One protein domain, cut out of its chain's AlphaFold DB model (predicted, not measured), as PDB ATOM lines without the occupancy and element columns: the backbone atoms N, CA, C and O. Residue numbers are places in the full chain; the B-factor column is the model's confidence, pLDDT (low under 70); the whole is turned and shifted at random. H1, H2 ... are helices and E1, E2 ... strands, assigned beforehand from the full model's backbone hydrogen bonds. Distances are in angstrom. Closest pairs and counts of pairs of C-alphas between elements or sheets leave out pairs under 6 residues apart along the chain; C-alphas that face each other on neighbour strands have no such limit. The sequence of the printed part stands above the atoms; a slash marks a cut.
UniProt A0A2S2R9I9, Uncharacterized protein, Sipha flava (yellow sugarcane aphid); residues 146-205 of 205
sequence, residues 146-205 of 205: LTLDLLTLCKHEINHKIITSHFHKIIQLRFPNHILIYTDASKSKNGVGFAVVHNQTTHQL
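AT A GLANCE: This is residues 146 to 205 of the 205 residues of an uncharacterized protein of Sipha flava (yellow sugarcane aphid) (UniProt A0A2S2R9I9). The model is an open arrangement of two separate parts: a narrow sheet, made of the long hairpin E1 and E2 with the short strand E3 along E2, and the single helix H1 with an unnamed stretch folded back beside it. A short link joins the two parts, and H1 does not cover the sheet; residues 156 to 161 stick out at the turn into H1. The printed part has 60 residues, with one named helix and three named strands in the order H1, E1, E2, E3. The sheet's order is E1, E2, E3, all antiparallel, and the class is mixed, helices and strands. The whole is loose, with a radius of gyration of the C-alphas of 14.4 A and spans of 37 by 32 by 21 A.

HOW THE PARTS SIT: Begin at Leu 146 and read through residues 146 to 159, a long stretch with no named element. Next comes H1, residues 160 to 174, where every O i to N i+4 pair is within hydrogen-bond range. A short link of 6 residues leads to E1, residues 181 to 188. A tight link of 2 residues then leads to E2, residues 191 to 198, the antiparallel neighbour of E1 and its partner in a hairpin, with 167 degrees between their directions. Look at N 184 and O 195, 2.9 A apart, and at N 195 and O 184, 2.8 A apart, both within hydrogen-bond range. Another tight link of 2 residues leads to E3, residues 201 to 204, which forms a second hairpin with E2, antiparallel at 166 degrees. Here N 203 and O 196 are within hydrogen-bond range at 2.8 A. E1, E2 and E3 make a meander, each strand the antiparallel neighbour of the one before; E1 and E3 are its edge strands. H1 is apart from E2 and from E3, and it is not on the sheet, with 0 pairs of C-alphas within 10 A.

IN THESE COORDINATES: Find C-alpha 160 at (116.289, 103.771, 160.163); from there H1 runs 21.1 A to C-alpha 174 at (103.266, 113.783, 146.923). E1 covers 23.5 A from C-alpha 181 to C-alpha 188, and E2 23.7 A from C-alpha 191 to C-alpha 198. E3 ends at C-alpha 204, at (95.884, 108.600, 173.820).

THE WHOLE: The C-alphas of Leu 173 and Asn 190 are the two farthest apart, at 40.9 A. The printed part has no cut and no long link between named elements, and it ends at Leu 205, the chain's last residue. The mean pLDDT of the printed part is 86.9; residues 204 to 205 are under 70.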
ATOM      1  N   LEU A 146      96.845 104.200 147.889       84.00
ATOM      2  CA  LEU A 146      97.884 103.551 148.688       84.00
ATOM      3  C   LEU A 146      99.270 103.836 148.102       84.00
ATOM      4  O   LEU A 146      99.477 103.724 146.897       84.00
ATOM      5  N   THR A 147     100.225 104.186 148.963       84.44
ATOM      6  CA  THR A 147     101.640 104.319 148.590       84.44
ATOM      7  C   THR A 147     102.420 103.174 149.220       84.44
ATOM      8  O   THR A 147     102.479 103.075 150.443       84.44
ATOM      9  N   LEU A 148     102.998 102.301 148.391       87.38
ATOM     10  CA  LEU A 148     103.753 101.118 148.830       87.38
ATOM     11  C   LEU A 148     105.276 101.320 148.739       87.38
ATOM     12  O   LEU A 148     106.033 100.401 149.024       87.38
ATOM     13  N   ASP A 149     105.731 102.525 148.392       85.44
ATOM     14  CA  ASP A 149     107.138 102.862 148.132       85.44
ATOM     15  C   ASP A 149     108.103 102.495 149.269       85.44
ATOM     16  O   ASP A 149     109.276 102.247 149.016       85.44
ATOM     17  N   LEU A 150     107.632 102.455 150.520       86.31
ATOM     18  CA  LEU A 150     108.455 102.093 151.678       86.31
ATOM     19  C   LEU A 150     108.551 100.582 151.927       86.31
ATOM     20  O   LEU A 150     109.380 100.167 152.731       86.31
ATOM     21  N   LEU A 151     107.735  99.757 151.261       86.19
ATOM     22  CA  LEU A 151     107.788  98.299 151.422       86.19
ATOM     23  C   LEU A 151     109.051  97.683 150.819       86.19
ATOM     24  O   LEU A 151     109.442  96.592 151.219       86.19
ATOM     25  N   THR A 152     109.690  98.373 149.876       85.62
ATOM     26  CA  THR A 152     110.944  97.926 149.257       85.62
ATOM     27  C   THR A 152     112.146  98.059 150.195       85.62
ATOM     28  O   THR A 152     113.194  97.480 149.922       85.62
ATOM     29  N   LEU A 153     112.017  98.803 151.300       86.19
ATOM     30  CA  LEU A 153     113.099  99.054 152.247       86.19
ATOM     31  C   LEU A 153     113.032  98.062 153.417       86.19
ATOM     32  O   LEU A 153     112.119  98.114 154.246       86.19
ATOM     33  N   CYS A 154     114.030  97.181 153.524       85.00
ATOM     34  CA  CYS A 154     114.135  96.247 154.642       85.00
ATOM     35  C   CYS A 154     114.592  96.967 155.922       85.00
ATOM     36  O   CYS A 154     115.691  97.522 155.986       85.00
ATOM     37  N   LYS A 155     113.764  96.922 156.977       84.94
ATOM     38  CA  LYS A 155     114.043  97.569 158.276       84.94
ATOM     39  C   LYS A 155     115.281  97.018 158.994       84.94
ATOM     40  O   LYS A 155     115.821  97.704 159.854       84.94
ATOM     41  N   HIS A 156     115.683  95.786 158.681       85.19
ATOM     42  CA  HIS A 156     116.822  95.117 159.315       85.19
ATOM     43  C   HIS A 156     118.150  95.413 158.613       85.19
ATOM     44  O   HIS A 156     119.198  95.352 159.247       85.19
ATOM     45  N   GLU A 157     118.105  95.751 157.325       86.69
ATOM     46  CA  GLU A 157     119.297  95.955 156.492       86.69
ATOM     47  C   GLU A 157     119.637  97.439 156.323       86.69
ATOM     48  O   GLU A 157     120.802  97.808 156.189       86.69
ATOM     49  N   ILE A 158     118.625  98.310 156.343       87.31
ATOM     50  CA  ILE A 158     118.777  99.736 156.050       87.31
ATOM     51  C   ILE A 158     118.661 100.546 157.339       87.31
ATOM     52  O   ILE A 158     117.735 100.372 158.131       87.31
ATOM     53  N   ASN A 159     119.583 101.497 157.529       89.25
ATOM     54  CA  ASN A 159     119.554 102.409 158.669       89.25
ATOM     55  C   ASN A 159     118.208 103.151 158.739       89.25
ATOM     56  O   ASN A 159     117.780 103.785 157.772       89.25
ATOM     57  N   HIS A 160     117.582 103.137 159.917       87.81
ATOM     58  CA  HIS A 160     116.289 103.771 160.163       87.81
ATOM     59  C   HIS A 160     116.237 105.235 159.697       87.81
ATOM     60  O   HIS A 160     115.230 105.660 159.135       87.81
ATOM     61  N   LYS A 161     117.334 105.997 159.843       90.00
ATOM     62  CA  LYS A 161     117.414 107.398 159.386       90.00
ATOM     63  C   LYS A 161     117.150 107.545 157.883       90.00
ATOM     64  O   LYS A 161     116.511 108.510 157.471       90.00
ATOM     65  N   ILE A 162     117.593 106.581 157.075       88.94
ATOM     66  CA  ILE A 162     117.393 106.574 155.618       88.94
ATOM     67  C   ILE A 162     115.914 106.339 155.300       88.94
ATOM     68  O   ILE A 162     115.327 107.083 154.518       88.94
ATOM     69  N   ILE A 163     115.282 105.369 155.968       88.62
ATOM     70  CA  ILE A 163     113.849 105.072 155.806       88.62
ATOM     71  C   ILE A 163     113.005 106.292 156.201       88.62
ATOM     72  O   ILE A 163     112.105 106.694 155.464       88.62
ATOM     73  N   THR A 164     113.329 106.930 157.331       90.25
ATOM     74  CA  THR A 164     112.647 108.149 157.793       90.25
ATOM     75  C   THR A 164     112.823 109.303 156.801       90.25
ATOM     76  O   THR A 164     111.854 109.983 156.468       90.25
ATOM     77  N   SER A 165     114.028 109.493 156.254       90.94
ATOM     78  CA  SER A 165     114.276 110.504 155.219       90.94
ATOM     79  C   SER A 165     113.462 110.244 153.946       90.94
ATOM     80  O   SER A 165     112.889 111.179 153.383       90.94
ATOM     81  N   HIS A 166     113.374 108.990 153.493       90.12
ATOM     82  CA  HIS A 166     112.546 108.609 152.345       90.12
ATOM     83  C   HIS A 166     111.060 108.876 152.598       90.12
ATOM     84  O   HIS A 166     110.376 109.419 151.732       90.12
ATOM     85  N   PHE A 167     110.570 108.555 153.795       90.94
ATOM     86  CA  PHE A 167     109.200 108.852 154.197       90.94
ATOM     87  C   PHE A 167     108.891 110.354 154.148       90.94
ATOM     88  O   PHE A 167     107.907 110.757 153.526       90.94
ATOM     89  N   HIS A 168     109.754 111.196 154.728       90.38
ATOM     90  CA  HIS A 168     109.580 112.651 154.673       90.38
ATOM     91  C   HIS A 168     109.606 113.184 153.241       90.38
ATOM     92  O   HIS A 168     108.772 114.019 152.891       90.38
ATOM     93  N   LYS A 169     110.488 112.651 152.387       91.69
ATOM     94  CA  LYS A 169     110.531 112.997 150.962       91.69
ATOM     95  C   LYS A 169     109.214 112.665 150.252       91.69
ATOM     96  O   LYS A 169     108.719 113.484 149.483       91.69
ATOM     97  N   ILE A 170     108.626 111.494 150.513       90.44
ATOM     98  CA  ILE A 170     107.333 111.094 149.929       90.44
ATOM     99  C   ILE A 170     106.222 112.049 150.369       90.44
ATOM    100  O   ILE A 170     105.457 112.514 149.524       90.44
ATOM    101  N   ILE A 171     106.149 112.365 151.666       89.88
ATOM    102  CA  ILE A 171     105.147 113.298 152.199       89.88
ATOM    103  C   ILE A 171     105.279 114.668 151.535       89.88
ATOM    104  O   ILE A 171     104.296 115.187 151.016       89.88
ATOM    105  N   GLN A 172     106.489 115.230 151.510       89.12
ATOM    106  CA  GLN A 172     106.728 116.570 150.974       89.12
ATOM    107  C   GLN A 172     106.424 116.660 149.474       89.12
ATOM    108  O   GLN A 172     105.835 117.641 149.033       89.12
ATOM    109  N   LEU A 173     106.793 115.641 148.690       89.75
ATOM    110  CA  LEU A 173     106.617 115.668 147.236       89.75
ATOM    111  C   LEU A 173     105.192 115.321 146.793       89.75
ATOM    112  O   LEU A 173     104.664 115.961 145.889       89.75
ATOM    113  N   ARG A 174     104.573 114.290 147.381       88.38
ATOM    114  CA  ARG A 174     103.266 113.783 146.923       88.38
ATOM    115  C   ARG A 174     102.087 114.332 147.715       88.38
ATOM    116  O   ARG A 174     100.982 114.391 147.179       88.38
ATOM    117  N   PHE A 175     102.302 114.727 148.968       89.12
ATOM    118  CA  PHE A 175     101.234 115.108 149.891       89.12
ATOM    119  C   PHE A 175     101.480 116.451 150.617       89.12
ATOM    120  O   PHE A 175     101.208 116.532 151.814       89.12
ATOM    121  N   PRO A 176     101.913 117.532 149.933       86.19
ATOM    122  CA  PRO A 176     102.284 118.791 150.594       86.19
ATOM    123  C   PRO A 176     101.114 119.485 151.310       86.19
ATOM    124  O   PRO A 176     101.301 120.077 152.365       86.19
ATOM    125  N   ASN A 177      99.897 119.369 150.767       89.88
ATOM    126  CA  ASN A 177      98.701 120.052 151.281       89.88
ATOM    127  C   ASN A 177      97.745 119.108 152.031       89.88
ATOM    128  O   ASN A 177      96.539 119.343 152.060       89.88
ATOM    129  N   HIS A 178      98.254 117.998 152.572       88.19
ATOM    130  CA  HIS A 178      97.434 117.012 153.278       88.19
ATOM    131  C   HIS A 178      97.626 117.111 154.788       88.19
ATOM    132  O   HIS A 178      98.707 117.422 155.283       88.19
ATOM    133  N   ILE A 179      96.564 116.793 155.525       89.06
ATOM    134  CA  ILE A 179      96.615 116.675 156.980       89.06
ATOM    135  C   ILE A 179      97.350 115.383 157.337       89.06
ATOM    136  O   ILE A 179      96.962 114.297 156.900       89.06
ATOM    137  N   LEU A 180      98.402 115.503 158.143       89.62
ATOM    138  CA  LEU A 180      99.190 114.366 158.605       89.62
ATOM    139  C   LEU A 180      98.599 113.836 159.907       89.62
ATOM    140  O   LEU A 180      98.561 114.532 160.924       89.62
ATOM    141  N   ILE A 181      98.133 112.593 159.851       91.31
ATOM    142  CA  ILE A 181      97.612 111.859 160.999       91.31
ATOM    143  C   ILE A 181      98.463 110.606 161.146       91.31
ATOM    144  O   ILE A 181      98.505 109.771 160.243       91.31
ATOM    145  N   TYR A 182      99.135 110.482 162.284       90.00
ATOM    146  CA  TYR A 182      99.892 109.287 162.636       90.00
ATOM    147  C   TYR A 182      99.106 108.504 163.670       90.00
ATOM    148  O   TYR A 182      98.605 109.074 164.636       90.00
ATOM    149  N   THR A 183      98.992 107.201 163.471       92.50
ATOM    150  CA  THR A 183      98.257 106.320 164.374       92.50
ATOM    151  C   THR A 183      99.163 105.179 164.793       92.50
ATOM    152  O   THR A 183      99.777 104.558 163.925       92.50
ATOM    153  N   ASP A 184      99.206 104.877 166.082       91.44
ATOM    154  CA  ASP A 184      99.835 103.666 166.601       91.44
ATOM    155  C   ASP A 184      98.856 102.923 167.512       91.44
ATOM    156  O   ASP A 184      98.023 103.534 168.187       91.44
ATOM    157  N   ALA A 185      98.923 101.598 167.504       90.69
ATOM    158  CA  ALA A 185      98.074 100.753 168.326       90.69
ATOM    159  C   ALA A 185      98.912  99.639 168.942       90.69
ATOM    160  O   ALA A 185      99.604  98.897 168.245       90.69
ATOM    161  N   SER A 186      98.807  99.488 170.259       89.81
ATOM    162  CA  SER A 186      99.518  98.462 171.012       89.81
ATOM    163  C   SER A 186      98.540  97.492 171.665       89.81
ATOM    164  O   SER A 186      97.411  97.834 172.027       89.81
ATOM    165  N   LYS A 187      98.978  96.242 171.810       92.19
ATOM    166  CA  LYS A 187      98.230  95.193 172.497       92.19
ATOM    167  C   LYS A 187      99.148  94.499 173.488       92.19
ATOM    168  O   LYS A 187     100.202  93.994 173.117       92.19
ATOM    169  N   SER A 188      98.719  94.445 174.740       91.56
ATOM    170  CA  SER A 188      99.368  93.698 175.815       91.56
ATOM    171  C   SER A 188      98.430  92.607 176.340       91.56
ATOM    172  O   SER A 188      97.282  92.488 175.902       91.56
ATOM    173  N   LYS A 189      98.894  91.810 177.309       90.88
ATOM    174  CA  LYS A 189      98.027  90.862 178.030       90.88
ATOM    175  C   LYS A 189      96.910  91.569 178.812       90.88
ATOM    176  O   LYS A 189      95.857  90.976 179.014       90.88
ATOM    177  N   ASN A 190      97.130  92.825 179.207       89.75
ATOM    178  CA  ASN A 190      96.244  93.575 180.097       89.75
ATOM    179  C   ASN A 190      95.255  94.474 179.343       89.75
ATOM    180  O   ASN A 190      94.350  95.030 179.957       89.75
ATOM    181  N   GLY A 191      95.411  94.632 178.027       88.69
ATOM    182  CA  GLY A 191      94.520  95.476 177.243       88.69
ATOM    183  C   GLY A 191      95.098  95.907 175.906       88.69
ATOM    184  O   GLY A 191      96.165  95.461 175.478       88.69
ATOM    185  N   VAL A 192      94.356  96.790 175.252       88.44
ATOM    186  CA  VAL A 192      94.729  97.456 174.005       88.44
ATOM    187  C   VAL A 192      94.784  98.954 174.266       88.44
ATOM    188  O   VAL A 192      93.951  99.459 175.012       88.44
ATOM    189  N   GLY A 193      95.754  99.636 173.672       89.00
ATOM    190  CA  GLY A 193      95.860 101.093 173.711       89.00
ATOM    191  C   GLY A 193      96.050 101.633 172.304       89.00
ATOM    192  O   GLY A 193      96.641 100.955 171.457       89.00
ATOM    193  N   PHE A 194      95.557 102.840 172.045       91.38
ATOM    194  CA  PHE A 194      95.785 103.504 170.766       91.38
ATOM    195  C   PHE A 194      96.193 104.963 170.948       91.38
ATOM    196  O   PHE A 194      95.753 105.655 171.864       91.38
ATOM    197  N   ALA A 195      97.046 105.429 170.043       91.50
ATOM    198  CA  ALA A 195      97.534 106.793 170.004       91.50
ATOM    199  C   ALA A 195      97.295 107.388 168.617       91.50
ATOM    200  O   ALA A 195      97.532 106.741 167.596       91.50
ATOM    201  N   VAL A 196      96.842 108.637 168.585       92.06
ATOM    202  CA  VAL A 196      96.702 109.431 167.364       92.06
ATOM    203  C   VAL A 196      97.476 110.727 167.545       92.06
ATOM    204  O   VAL A 196      97.233 111.469 168.494       92.06
ATOM    205  N   VAL A 197      98.396 111.012 166.629       89.69
ATOM    206  CA  VAL A 197      99.143 112.269 166.579       89.69
ATOM    207  C   VAL A 197      98.665 113.080 165.387       89.69
ATOM    208  O   VAL A 197      98.703 112.618 164.246       89.69
ATOM    209  N   HIS A 198      98.240 114.307 165.664       88.25
ATOM    210  CA  HIS A 198      97.816 115.293 164.676       88.25
ATOM    211  C   HIS A 198      98.368 116.662 165.086       88.25
ATOM    212  O   HIS A 198      98.257 117.035 166.250       88.25
ATOM    213  N   ASN A 199      98.985 117.414 164.168       78.50
ATOM    214  CA  ASN A 199      99.575 118.737 164.447       78.50
ATOM    215  C   ASN A 199     100.440 118.791 165.726       78.50
ATOM    216  O   ASN A 199     100.320 119.720 166.516       78.50
ATOM    217  N   GLN A 200     101.274 117.768 165.959       74.56
ATOM    218  CA  GLN A 200     102.111 117.601 167.166       74.56
ATOM    219  C   GLN A 200     101.345 117.416 168.493       74.56
ATOM    220  O   GLN A 200     101.962 117.182 169.528       74.56
ATOM    221  N   THR A 201     100.012 117.435 168.477       71.44
ATOM    222  CA  THR A 201      99.183 117.027 169.616       71.44
ATOM    223  C   THR A 201      98.977 115.517 169.605       71.44
ATOM    224  O   THR A 201      98.664 114.930 168.568       71.44
ATOM    225  N   THR A 202      99.188 114.882 170.759       74.44
ATOM    226  CA  THR A 202      99.026 113.435 170.933       74.44
ATOM    227  C   THR A 202      97.746 113.163 171.715       74.44
ATOM    228  O   THR A 202      97.591 113.637 172.837       74.44
ATOM    229  N   HIS A 203      96.844 112.377 171.137       77.31
ATOM    230  CA  HIS A 203      95.645 111.869 171.792       77.31
ATOM    231  C   HIS A 203      95.839 110.380 172.093       77.31
ATOM    232  O   HIS A 203      96.095 109.606 171.172       77.31
ATOM    233  N   GLN A 204      95.736 109.987 173.364       68.31
ATOM    234  CA  GLN A 204      95.884 108.600 173.820       68.31
ATOM    235  C   GLN A 204      94.603 108.145 174.517       68.31
ATOM    236  O   GLN A 204      94.007 108.924 175.266       68.31
ATOM    237  N   LEU A 205      94.197 106.905 174.254       57.94
ATOM    238  CA  LEU A 205      93.032 106.247 174.844       57.94
ATOM    239  C   LEU A 205      93.334 104.775 175.148       57.94
ATOM    240  O   LEU A 205      94.093 104.138 174.375       57.94
TER     241      LEU A 205